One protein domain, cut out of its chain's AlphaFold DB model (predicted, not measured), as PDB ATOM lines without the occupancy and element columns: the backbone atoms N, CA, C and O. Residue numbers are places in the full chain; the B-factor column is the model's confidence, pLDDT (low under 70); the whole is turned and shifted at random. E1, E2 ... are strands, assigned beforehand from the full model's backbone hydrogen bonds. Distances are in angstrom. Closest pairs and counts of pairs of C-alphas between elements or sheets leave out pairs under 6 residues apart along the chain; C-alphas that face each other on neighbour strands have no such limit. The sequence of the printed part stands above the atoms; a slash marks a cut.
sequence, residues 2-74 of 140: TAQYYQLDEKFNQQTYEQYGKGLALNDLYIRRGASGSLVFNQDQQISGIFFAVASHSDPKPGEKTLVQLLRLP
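Overview. This is residues 2 to 74 of the 140 residues of a protein of Mycoplasma pneumoniae 85084 (UniProt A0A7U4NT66). A small, strongly twisted sheet of five strands, E1 E4 E7 E6 E5, makes the body, and the two-stranded hairpin of E2 and E3 reaches away from it, with residues 11 to 16 sticking out as the tip of an arm. The turn between E5 and E6 makes the opposite end of the longest axis. The printed part has 73 residues with seven named strands, E1 to E7 in order along the chain, and no named helix; both sheets are antiparallel, and the class is all strand, though under half of the residues, 34 of 73, are in named elements. The whole is compact, with a radius of gyration of the C-alphas of 12.7 A and spans of 42 by 31 by 21 A.

Along the chain. Find C-alpha 3 at (31.211, 27.553, 1.104), where E1, residues 3 to 6, begins. After a tight link comes E2, residues 9 to 12; E1 runs on into E2 across a break of 2 residues, at 52 degrees. E3 follows at residues 15 to 18, and E4 at residues 23 to 26. Go on through the long link to E5, residues 39 to 41. Then look for C-alpha 47 at (18.656, 28.864, 9.715): from there E6, residues 47 to 55, runs 21.5 A and bends by 63 degrees at residue 52. E7, residues 65 to 70, is 14.6 A long and ends at C-alpha 70, (26.821, 25.231, 11.420).

Arrangement. Begin with E7, an inner strand of the larger sheet. It forms a hairpin with E6, at 142 degrees; look for N 69 and O 50, 2.8 A apart. On E7's other side is E4, antiparallel at 146 degrees, with N 24 and O 68 at 2.8 A. Edge strand E1 is the antiparallel neighbour of E4, with N 25 and O 4 at 2.8 A. Edge strand E5 forms a hairpin with E6, with N 40 and O 49 at 2.9 A. E5, E6 and E7 are a meander, each strand the antiparallel neighbour of the one before; with E4, the antiparallel neighbour of E7, they make a Greek key of four strands in a row. In the hairpin of E2 and E3, N 17 and O 10 are 2.8 A apart. E2 is apart from E4, and E3 from E7.

Size, cuts and confidence. The two C-alphas farthest apart are those of Gln 14 and Asp 44, 41.7 A. The printed part has no cut. The link from E4 to E5, 12 residues, is long. The mean pLDDT of the printed part is 71.4, and 30 residues are under 70, among them residues 15 to 22 and 56 to 64.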
ATOM      1  N   THR A   2      30.943  30.926  -2.257       65.19
ATOM      2  CA  THR A   2      31.418  29.539  -2.159       65.19
ATOM      3  C   THR A   2      31.589  29.204  -0.685       65.19
ATOM      4  O   THR A   2      32.124  30.028   0.061       65.19
ATOM      5  N   ALA A   3      31.121  28.028  -0.270       68.06
ATOM      6  CA  ALA A   3      31.211  27.553   1.104       68.06
ATOM      7  C   ALA A   3      32.186  26.372   1.189       68.06
ATOM      8  O   ALA A   3      32.173  25.488   0.334       68.06
ATOM      9  N   GLN A   4      33.034  26.362   2.214       73.38
ATOM     10  CA  GLN A   4      33.949  25.256   2.502       73.38
ATOM     11  C   GLN A   4      33.808  24.840   3.962       73.38
ATOM     12  O   GLN A   4      33.806  25.698   4.845       73.38
ATOM     13  N   TYR A   5      33.720  23.534   4.219       72.56
ATOM     14  CA  TYR A   5      33.771  23.027   5.585       72.56
ATOM     15  C   TYR A   5      35.145  23.288   6.199       72.56
ATOM     16  O   TYR A   5      36.172  23.074   5.552       72.56
ATOM     17  N   TYR A   6      35.160  23.697   7.461       70.25
ATOM     18  CA  TYR A   6      36.375  23.763   8.261       70.25
ATOM     19  C   TYR A   6      36.120  23.243   9.677       70.25
ATOM     20  O   TYR A   6      34.980  23.042  10.108       70.25
ATOM     21  N   GLN A   7      37.221  23.017  10.379       68.88
ATOM     22  CA  GLN A   7      37.292  22.700  11.795       68.88
ATOM     23  C   GLN A   7      38.340  23.635  12.391       68.88
ATOM     24  O   GLN A   7      39.340  23.922  11.729       68.88
ATOM     25  N   LEU A   8      38.044  24.197  13.556       67.56
ATOM     26  CA  LEU A   8      38.868  25.216  14.191       67.56
ATOM     27  C   LEU A   8      39.438  24.651  15.482       67.56
ATOM     28  O   LEU A   8      38.683  24.274  16.377       67.56
ATOM     29  N   ASP A   9      40.764  24.635  15.533       69.69
ATOM     30  CA  ASP A   9      41.545  24.242  16.693       69.69
ATOM     31  C   ASP A   9      42.253  25.489  17.214       69.69
ATOM     32  O   ASP A   9      43.140  26.033  16.554       69.69
ATOM     33  N   GLU A  10      41.853  25.959  18.389       65.81
ATOM     34  CA  GLU A  10      42.434  27.139  19.022       65.81
ATOM     35  C   GLU A  10      43.192  26.751  20.281       65.81
ATOM     36  O   GLU A  10      42.733  25.947  21.096       65.81
ATOM     37  N   LYS A  11      44.365  27.352  20.472       68.31
ATOM     38  CA  LYS A  11      45.165  27.127  21.674       68.31
ATOM     39  C   LYS A  11      44.942  28.265  22.658       68.31
ATOM     40  O   LYS A  11      45.397  29.382  22.435       68.31
ATOM     41  N   PHE A  12      44.326  27.960  23.795       61.91
ATOM     42  CA  PHE A  12      44.145  28.907  24.890       61.91
ATOM     43  C   PHE A  12      44.690  28.314  26.192       61.91
ATOM     44  O   PHE A  12      44.417  27.170  26.535       61.91
ATOM     45  N   ASN A  13      45.521  29.079  26.904       71.12
ATOM     46  CA  ASN A  13      46.168  28.649  28.151       71.12
ATOM     47  C   ASN A  13      46.799  27.236  28.093       71.12
ATOM     48  O   ASN A  13      46.561  26.392  28.951       71.12
ATOM     49  N   GLN A  14      47.583  26.969  27.042       79.44
ATOM     50  CA  GLN A  14      48.234  25.672  26.780       79.44
ATOM     51  C   GLN A  14      47.286  24.481  26.544       79.44
ATOM     52  O   GLN A  14      47.771  23.382  26.286       79.44
ATOM     53  N   GLN A  15      45.971  24.694  26.551       64.69
ATOM     54  CA  GLN A  15      44.964  23.713  26.167       64.69
ATOM     55  C   GLN A  15      44.526  23.962  24.723       64.69
ATOM     56  O   GLN A  15      44.373  25.109  24.297       64.69
ATOM     57  N   THR A  16      44.358  22.885  23.961       67.31
ATOM     58  CA  THR A  16      43.771  22.945  22.621       67.31
ATOM     59  C   THR A  16      42.269  22.756  22.758       67.31
ATOM     60  O   THR A  16      41.817  21.747  23.298       67.31
ATOM     61  N   TYR A  17      41.514  23.736  22.283       62.66
ATOM     62  CA  TYR A  17      40.069  23.690  22.191       62.66
ATOM     63  C   TYR A  17      39.691  23.464  20.741       62.66
ATOM     64  O   TYR A  17      40.045  24.244  19.860       62.66
ATOM     65  N   GLU A  18      38.954  22.391  20.523       65.25
ATOM     66  CA  GLU A  18      38.393  22.052  19.232       65.25
ATOM     67  C   GLU A  18      36.942  22.530  19.194       65.25
ATOM     68  O   GLU A  18      36.156  22.279  20.117       65.25
ATOM     69  N   GLN A  19      36.577  23.242  18.131       66.69
ATOM     70  CA  GLN A  19      35.185  23.580  17.871       66.69
ATOM     71  C   GLN A  19      34.372  22.285  17.742       66.69
ATOM     72  O   GLN A  19      34.611  21.477  16.847       66.69
ATOM     73  N   TYR A  20      33.369  22.105  18.604       60.69
ATOM     74  CA  TYR A  20      32.470  20.961  18.500       60.69
ATOM     75  C   TYR A  20      31.612  21.080  17.230       60.69
ATOM     76  O   TYR A  20      30.784  21.984  17.099       60.69
ATOM     77  N   GLY A  21      31.820  20.164  16.283       64.69
ATOM     78  CA  GLY A  21      31.120  20.139  15.000       64.69
ATOM     79  C   GLY A  21      31.954  20.688  13.837       64.69
ATOM     80  O   GLY A  21      33.162  20.503  13.759       64.69
ATOM     81  N   LYS A  22      31.288  21.316  12.867       69.19
ATOM     82  CA  LYS A  22      31.879  21.861  11.635       69.19
ATOM     83  C   LYS A  22      31.433  23.300  11.437       69.19
ATOM     84  O   LYS A  22      30.291  23.649  11.723       69.19
ATOM     85  N   GLY A  23      32.307  24.121  10.880       74.12
ATOM     86  CA  GLY A  23      31.926  25.440  10.400       74.12
ATOM     87  C   GLY A  23      31.892  25.522   8.877       74.12
ATOM     88  O   GLY A  23      32.443  24.666   8.185       74.12
ATOM     89  N   LEU A  24      31.260  26.575   8.358       77.25
ATOM     90  CA  LEU A  24      31.383  27.015   6.971       77.25
ATOM     91  C   LEU A  24      32.238  28.271   6.893       77.25
ATOM     92  O   LEU A  24      31.941  29.281   7.529       77.25
ATOM     93  N   ALA A  25      33.282  28.205   6.079       79.19
ATOM     94  CA  ALA A  25      34.005  29.374   5.628       79.19
ATOM     95  C   ALA A  25      33.305  29.890   4.369       79.19
ATOM     96  O   ALA A  25      33.276  29.201   3.345       79.19
ATOM     97  N   LEU A  26      32.715  31.078   4.466       78.75
ATOM     98  CA  LEU A  26      32.040  31.754   3.367       78.75
ATOM     99  C   LEU A  26      32.948  32.848   2.809       78.75
ATOM    100  O   LEU A  26      33.428  33.704   3.554       78.75
ATOM    101  N   ASN A  27      33.162  32.824   1.498       77.44
ATOM    102  CA  ASN A  27      33.882  33.887   0.798       77.44
ATOM    103  C   ASN A  27      32.924  35.011   0.379       77.44
ATOM    104  O   ASN A  27      31.730  34.774   0.172       77.44
ATOM    105  N   ASP A  28      33.481  36.208   0.181       68.88
ATOM    106  CA  ASP A  28      32.804  37.370  -0.415       68.88
ATOM    107  C   ASP A  28      31.599  37.892   0.386       68.88
ATOM    108  O   ASP A  28      30.653  38.452  -0.169       68.88
ATOM    109  N   LEU A  29      31.638  37.727   1.711       72.94
ATOM    110  CA  LEU A  29      30.644  38.261   2.639       72.94
ATOM    111  C   LEU A  29      31.213  39.475   3.373       72.94
ATOM    112  O   LEU A  29      32.146  39.365   4.165       72.94
ATOM    113  N   TYR A  30      30.637  40.650   3.111       71.25
ATOM    114  CA  TYR A  30      31.003  41.869   3.826       71.25
ATOM    115  C   TYR A  30      30.244  41.942   5.150       71.25
ATOM    116  O   TYR A  30      29.099  42.393   5.203       71.25
ATOM    117  N   ILE A  31      30.889  41.491   6.225       71.56
ATOM    118  CA  ILE A  31      30.320  41.551   7.568       71.56
ATOM    119  C   ILE A  31      30.948  42.703   8.353       71.56
ATOM    120  O   ILE A  31      32.161  42.784   8.535       71.56
ATOM    121  N   ARG A  32      30.099  43.618   8.832       67.88
ATOM    122  CA  ARG A  32      30.523  44.722   9.699       67.88
ATOM    123  C   ARG A  32      30.850  44.209  11.104       67.88
ATOM    124  O   ARG A  32      30.285  43.221  11.574       67.88
ATOM    125  N   ARG A  33      31.732  44.926  11.809       69.00
ATOM    126  CA  ARG A  33      32.006  44.675  13.235       69.00
ATOM    127  C   ARG A  33      30.702  44.684  14.043       69.00
ATOM    128  O   ARG A  33      29.818  45.491  13.771       69.00
ATOM    129  N   GLY A  34      30.611  43.803  15.037       72.00
ATOM    130  CA  GLY A  34      29.435  43.677  15.907       72.00
ATOM    131  C   GLY A  34      28.348  42.727  15.397       72.00
ATOM    132  O   GLY A  34      27.363  42.526  16.089       72.00
ATOM    133  N   ALA A  35      28.527  42.103  14.232       80.50
ATOM    134  CA  ALA A  35      27.558  41.146  13.702       80.50
ATOM    135  C   ALA A  35      27.671  39.730  14.301       80.50
ATOM    136  O   ALA A  35      26.881  38.868  13.926       80.50
ATOM    137  N   SER A  36      28.642  39.458  15.184       80.69
ATOM    138  CA  SER A  36      28.799  38.133  15.812       80.69
ATOM    139  C   SER A  36      27.499  37.713  16.503       80.69
ATOM    140  O   SER A  36      26.847  38.533  17.148       80.69
ATOM    141  N   GLY A  37      27.088  36.460  16.316       79.94
ATOM    142  CA  GLY A  37      25.784  35.953  16.745       79.94
ATOM    143  C   GLY A  37      24.669  36.099  15.704       79.94
ATOM    144  O   GLY A  37      23.565  35.610  15.935       79.94
ATOM    145  N   SER A  38      24.925  36.728  14.550       86.06
ATOM    146  CA  SER A  38      23.922  36.832  13.481       86.06
ATOM    147  C   SER A  38      23.576  35.466  12.893       86.06
ATOM    148  O   SER A  38      24.457  34.638  12.643       86.06
ATOM    149  N   LEU A  39      22.286  35.267  12.621       85.00
ATOM    150  CA  LEU A  39      21.786  34.078  11.939       85.00
ATOM    151  C   LEU A  39      22.196  34.097  10.467       85.00
ATOM    152  O   LEU A  39      22.073  35.112   9.780       85.00
ATOM    153  N   VAL A  40      22.643  32.945   9.986       81.75
ATOM    154  CA  VAL A  40      22.907  32.693   8.573       81.75
ATOM    155  C   VAL A  40      21.783  31.818   8.044       81.75
ATOM    156  O   VAL A  40      21.465  30.788   8.639       81.75
ATOM    157  N   PHE A  41      21.180  32.240   6.935       82.31
ATOM    158  CA  PHE A  41      20.087  31.527   6.283       82.31
ATOM    159  C   PHE A  41      20.572  30.855   4.995       82.31
ATOM    160  O   PHE A  41      21.438  31.389   4.298       82.31
ATOM    161  N   ASN A  42      20.037  29.676   4.684       76.81
ATOM    162  CA  ASN A  42      20.219  29.044   3.378       76.81
ATOM    163  C   ASN A  42      19.282  29.667   2.321       76.81
ATOM    164  O   ASN A  42      18.524  30.597   2.603       76.81
ATOM    165  N   GLN A  43      19.345  29.156   1.088       77.69
ATOM    166  CA  GLN A  43      18.517  29.637  -0.028       77.69
ATOM    167  C   GLN A  43      17.011  29.473   0.233       77.69
ATOM    168  O   GLN A  43      16.224  30.295  -0.229       77.69
ATOM    169  N   ASP A  44      16.634  28.485   1.045       78.75
ATOM    170  CA  ASP A  44      15.253  28.190   1.431       78.75
ATOM    171  C   ASP A  44      14.795  28.963   2.684       78.75
ATOM    172  O   ASP A  44      13.780  28.624   3.289       78.75
ATOM    173  N   GLN A  45      15.539  29.994   3.106       77.88
ATOM    174  CA  GLN A  45      15.264  30.808   4.302       77.88
ATOM    175  C   GLN A  45      15.254  30.026   5.627       77.88
ATOM    176  O   GLN A  45      14.660  30.454   6.618       77.88
ATOM    177  N   GLN A  46      15.954  28.899   5.691       73.62
ATOM    178  CA  GLN A  46      16.143  28.136   6.922       73.62
ATOM    179  C   GLN A  46      17.444  28.552   7.604       73.62
ATOM    180  O   GLN A  46      18.445  28.822   6.938       73.62
ATOM    181  N   ILE A  47      17.449  28.570   8.937       77.25
ATOM    182  CA  ILE A  47      18.656  28.864   9.715       77.25
ATOM    183  C   ILE A  47      19.666  27.730   9.497       77.25
ATOM    184  O   ILE A  47      19.412  26.585   9.866       77.25
ATOM    185  N   SER A  48      20.819  28.051   8.915       77.94
ATOM    186  CA  SER A  48      21.901  27.100   8.638       77.94
ATOM    187  C   SER A  48      23.048  27.210   9.641       77.94
ATOM    188  O   SER A  48      23.725  26.222   9.932       77.94
ATOM    189  N   GLY A  49      23.260  28.399  10.204       82.25
ATOM    190  CA  GLY A  49      24.412  28.657  11.048       82.25
ATOM    191  C   GLY A  49      24.331  29.952  11.839       82.25
ATOM    192  O   GLY A  49      23.423  30.764  11.663       82.25
ATOM    193  N   ILE A  50      25.332  30.147  12.691       86.62
ATOM    194  CA  ILE A  50      25.579  31.392  13.414       86.62
ATOM    195  C   ILE A  50      26.945  31.913  12.985       86.62
ATOM    196  O   ILE A  50      27.954  31.214  13.095       86.62
ATOM    197  N   PHE A  51      26.988  33.145  12.489       85.81
ATOM    198  CA  PHE A  51      28.251  33.827  12.237       85.81
ATOM    199  C   PHE A  51      28.935  34.147  13.568       85.81
ATOM    200  O   PHE A  51      28.306  34.735  14.449       85.81
ATOM    201  N   PHE A  52      30.222  33.821  13.707       82.50
ATOM    202  CA  PHE A  52      30.953  34.134  14.940       82.50
ATOM    203  C   PHE A  52      32.235  34.939  14.729       82.50
ATOM    204  O   PHE A  52      32.550  35.766  15.589       82.50
ATOM    205  N   ALA A  53      32.952  34.755  13.617       78.81
ATOM    206  CA  ALA A  53      34.225  35.432  13.380       78.81
ATOM    207  C   ALA A  53      34.530  35.623  11.890       78.81
ATOM    208  O   ALA A  53      33.984  34.942  11.029       78.81
ATOM    209  N   VAL A  54      35.454  36.530  11.587       78.81
ATOM    210  CA  VAL A  54      36.107  36.612  10.277       78.81
ATOM    211  C   VAL A  54      37.529  36.096  10.457       78.81
ATOM    212  O   VAL A  54      38.217  36.514  11.388       78.81
ATOM    213  N   ALA A  55      37.966  35.177   9.599       70.94
ATOM    214  CA  ALA A  55      39.323  34.648   9.619       70.94
ATOM    215  C   ALA A  55      40.293  35.695   9.052       70.94
ATOM    216  O   ALA A  55      40.669  35.635   7.884       70.94
ATOM    217  N   SER A  56      40.671  36.671   9.878       61.75
ATOM    218  CA  SER A  56      41.678  37.678   9.546       61.75
ATOM    219  C   SER A  56      42.830  37.610  10.543       61.75
ATOM    220  O   SER A  56      42.648  37.827  11.741       61.75
ATOM    221  N   HIS A  57      44.031  37.317  10.044       51.88
ATOM    222  CA  HIS A  57      45.264  37.733  10.703       51.88
ATOM    223  C   HIS A  57      45.536  39.166  10.236       51.88
ATOM    224  O   HIS A  57      46.092  39.364   9.162       51.88
ATOM    225  N   SER A  58      45.132  40.150  11.046       43.66
ATOM    226  CA  SER A  58      45.398  41.589  10.868       43.66
ATOM    227  C   SER A  58      44.913  42.222   9.542       43.66
ATOM    228  O   SER A  58      45.568  42.136   8.509       43.66
ATOM    229  N   ASP A  59      43.811  42.969   9.667       44.22
ATOM    230  CA  ASP A  59      43.137  43.875   8.716       44.22
ATOM    231  C   ASP A  59      42.165  43.280   7.675       44.22
ATOM    232  O   ASP A  59      42.596  42.607   6.737       44.22
ATOM    233  N   PRO A  60      40.857  43.631   7.761       46.31
ATOM    234  CA  PRO A  60      39.835  43.061   6.906       46.31
ATOM    235  C   PRO A  60      39.926  43.510   5.446       46.31
ATOM    236  O   PRO A  60      39.654  44.672   5.129       46.31
ATOM    237  N   LYS A  61      40.279  42.589   4.540       54.09
ATOM    238  CA  LYS A  61      40.322  42.819   3.081       54.09
ATOM    239  C   LYS A  61      39.156  42.139   2.340       54.09
ATOM    240  O   LYS A  61      38.614  41.140   2.810       54.09
ATOM    241  N   PRO A  62      38.768  42.638   1.148       52.12
ATOM    242  CA  PRO A  62      37.890  41.899   0.240       52.12
ATOM    243  C   PRO A  62      38.448  40.492  -0.025       52.12
ATOM    244  O   PRO A  62      39.630  40.354  -0.340       52.12
ATOM    245  N   GLY A  63      37.611  39.462   0.118       56.28
ATOM    246  CA  GLY A  63      38.011  38.054  -0.018       56.28
ATOM    247  C   GLY A  63      38.274  37.317   1.302       56.28
ATOM    248  O   GLY A  63      38.703  36.165   1.280       56.28
ATOM    249  N   GLU A  64      38.014  37.942   2.452       68.56
ATOM    250  CA  GLU A  64      38.134  37.266   3.743       68.56
ATOM    251  C   GLU A  64      37.065  36.205   3.991       68.56
ATOM    252  O   GLU A  64      35.894  36.339   3.622       68.56
ATOM    253  N   LYS A  65      37.497  35.137   4.667       73.81
ATOM    254  CA  LYS A  65      36.639  34.015   5.027       73.81
ATOM    255  C   LYS A  65      35.819  34.376   6.255       73.81
ATOM    256  O   LYS A  65      36.335  34.490   7.365       73.81
ATOM    257  N   THR A  66      34.523  34.513   6.047       78.69
ATOM    258  CA  THR A  66      33.531  34.610   7.113       78.69
ATOM    259  C   THR A  66      33.330  33.226   7.716       78.69
ATOM    260  O   THR A  66      32.996  32.285   6.999       78.69
ATOM    261  N   LEU A  67      33.546  33.094   9.021       83.75
ATOM    262  CA  LEU A  67      33.419  31.844   9.758       83.75
ATOM    263  C   LEU A  67      32.028  31.735  10.381       83.75
ATOM    264  O   LEU A  67      31.590  32.581  11.169       83.75
ATOM    265  N   VAL A  68      31.337  30.666  10.009       82.44
ATOM    266  CA  VAL A  68      29.985  30.349  10.455       82.44
ATOM    267  C   VAL A  68      30.018  29.009  11.165       82.44
ATOM    268  O   VAL A  68      30.457  28.019  10.590       82.44
ATOM    269  N   GLN A  69      29.514  28.950  12.392       84.50
ATOM    270  CA  GLN A  69      29.226  27.688  13.064       84.50
ATOM    271  C   GLN A  69      27.957  27.110  12.445       84.50
ATOM    272  O   GLN A  69      26.905  27.747  12.512       84.50
ATOM    273  N   LEU A  70      28.031  25.912  11.866       76.19
ATOM    274  CA  LEU A  70      26.821  25.231  11.420       76.19
ATOM    275  C   LEU A  70      26.011  24.776  12.620       76.19
ATOM    276  O   LEU A  70      26.565  24.256  13.587       76.19
ATOM    277  N   LEU A  71      24.698  24.955  12.520       72.38
ATOM    278  CA  LEU A  71      23.758  24.467  13.520       72.38
ATOM    279  C   LEU A  71      23.290  23.048  13.220       72.38
ATOM    280  O   LEU A  71      22.919  22.338  14.141       72.38
ATOM    281  N   ARG A  72      23.330  22.617  11.959       70.62
ATOM    282  CA  ARG A  72      22.973  21.259  11.552       70.62
ATOM    283  C   ARG A  72      23.886  20.807  10.424       70.62
ATOM    284  O   ARG A  72      24.020  21.506   9.422       70.62
ATOM    285  N   LEU A  73      24.466  19.622  10.574       66.06
ATOM    286  CA  LEU A  73      25.092  18.888   9.481       66.06
ATOM    287  C   LEU A  73      24.211  17.667   9.176       66.06
ATOM    288  O   LEU A  73      24.215  16.723   9.972       66.06
ATOM    289  N   PRO A  74      23.406  17.695   8.097       58.12
ATOM    290  CA  PRO A  74      22.526  16.581   7.770       58.12
ATOM    291  C   PRO A  74      23.335  15.328   7.414       58.12
ATOM    292  O   PRO A  74      24.391  15.416   6.787       58.12
TER     293      PRO A  74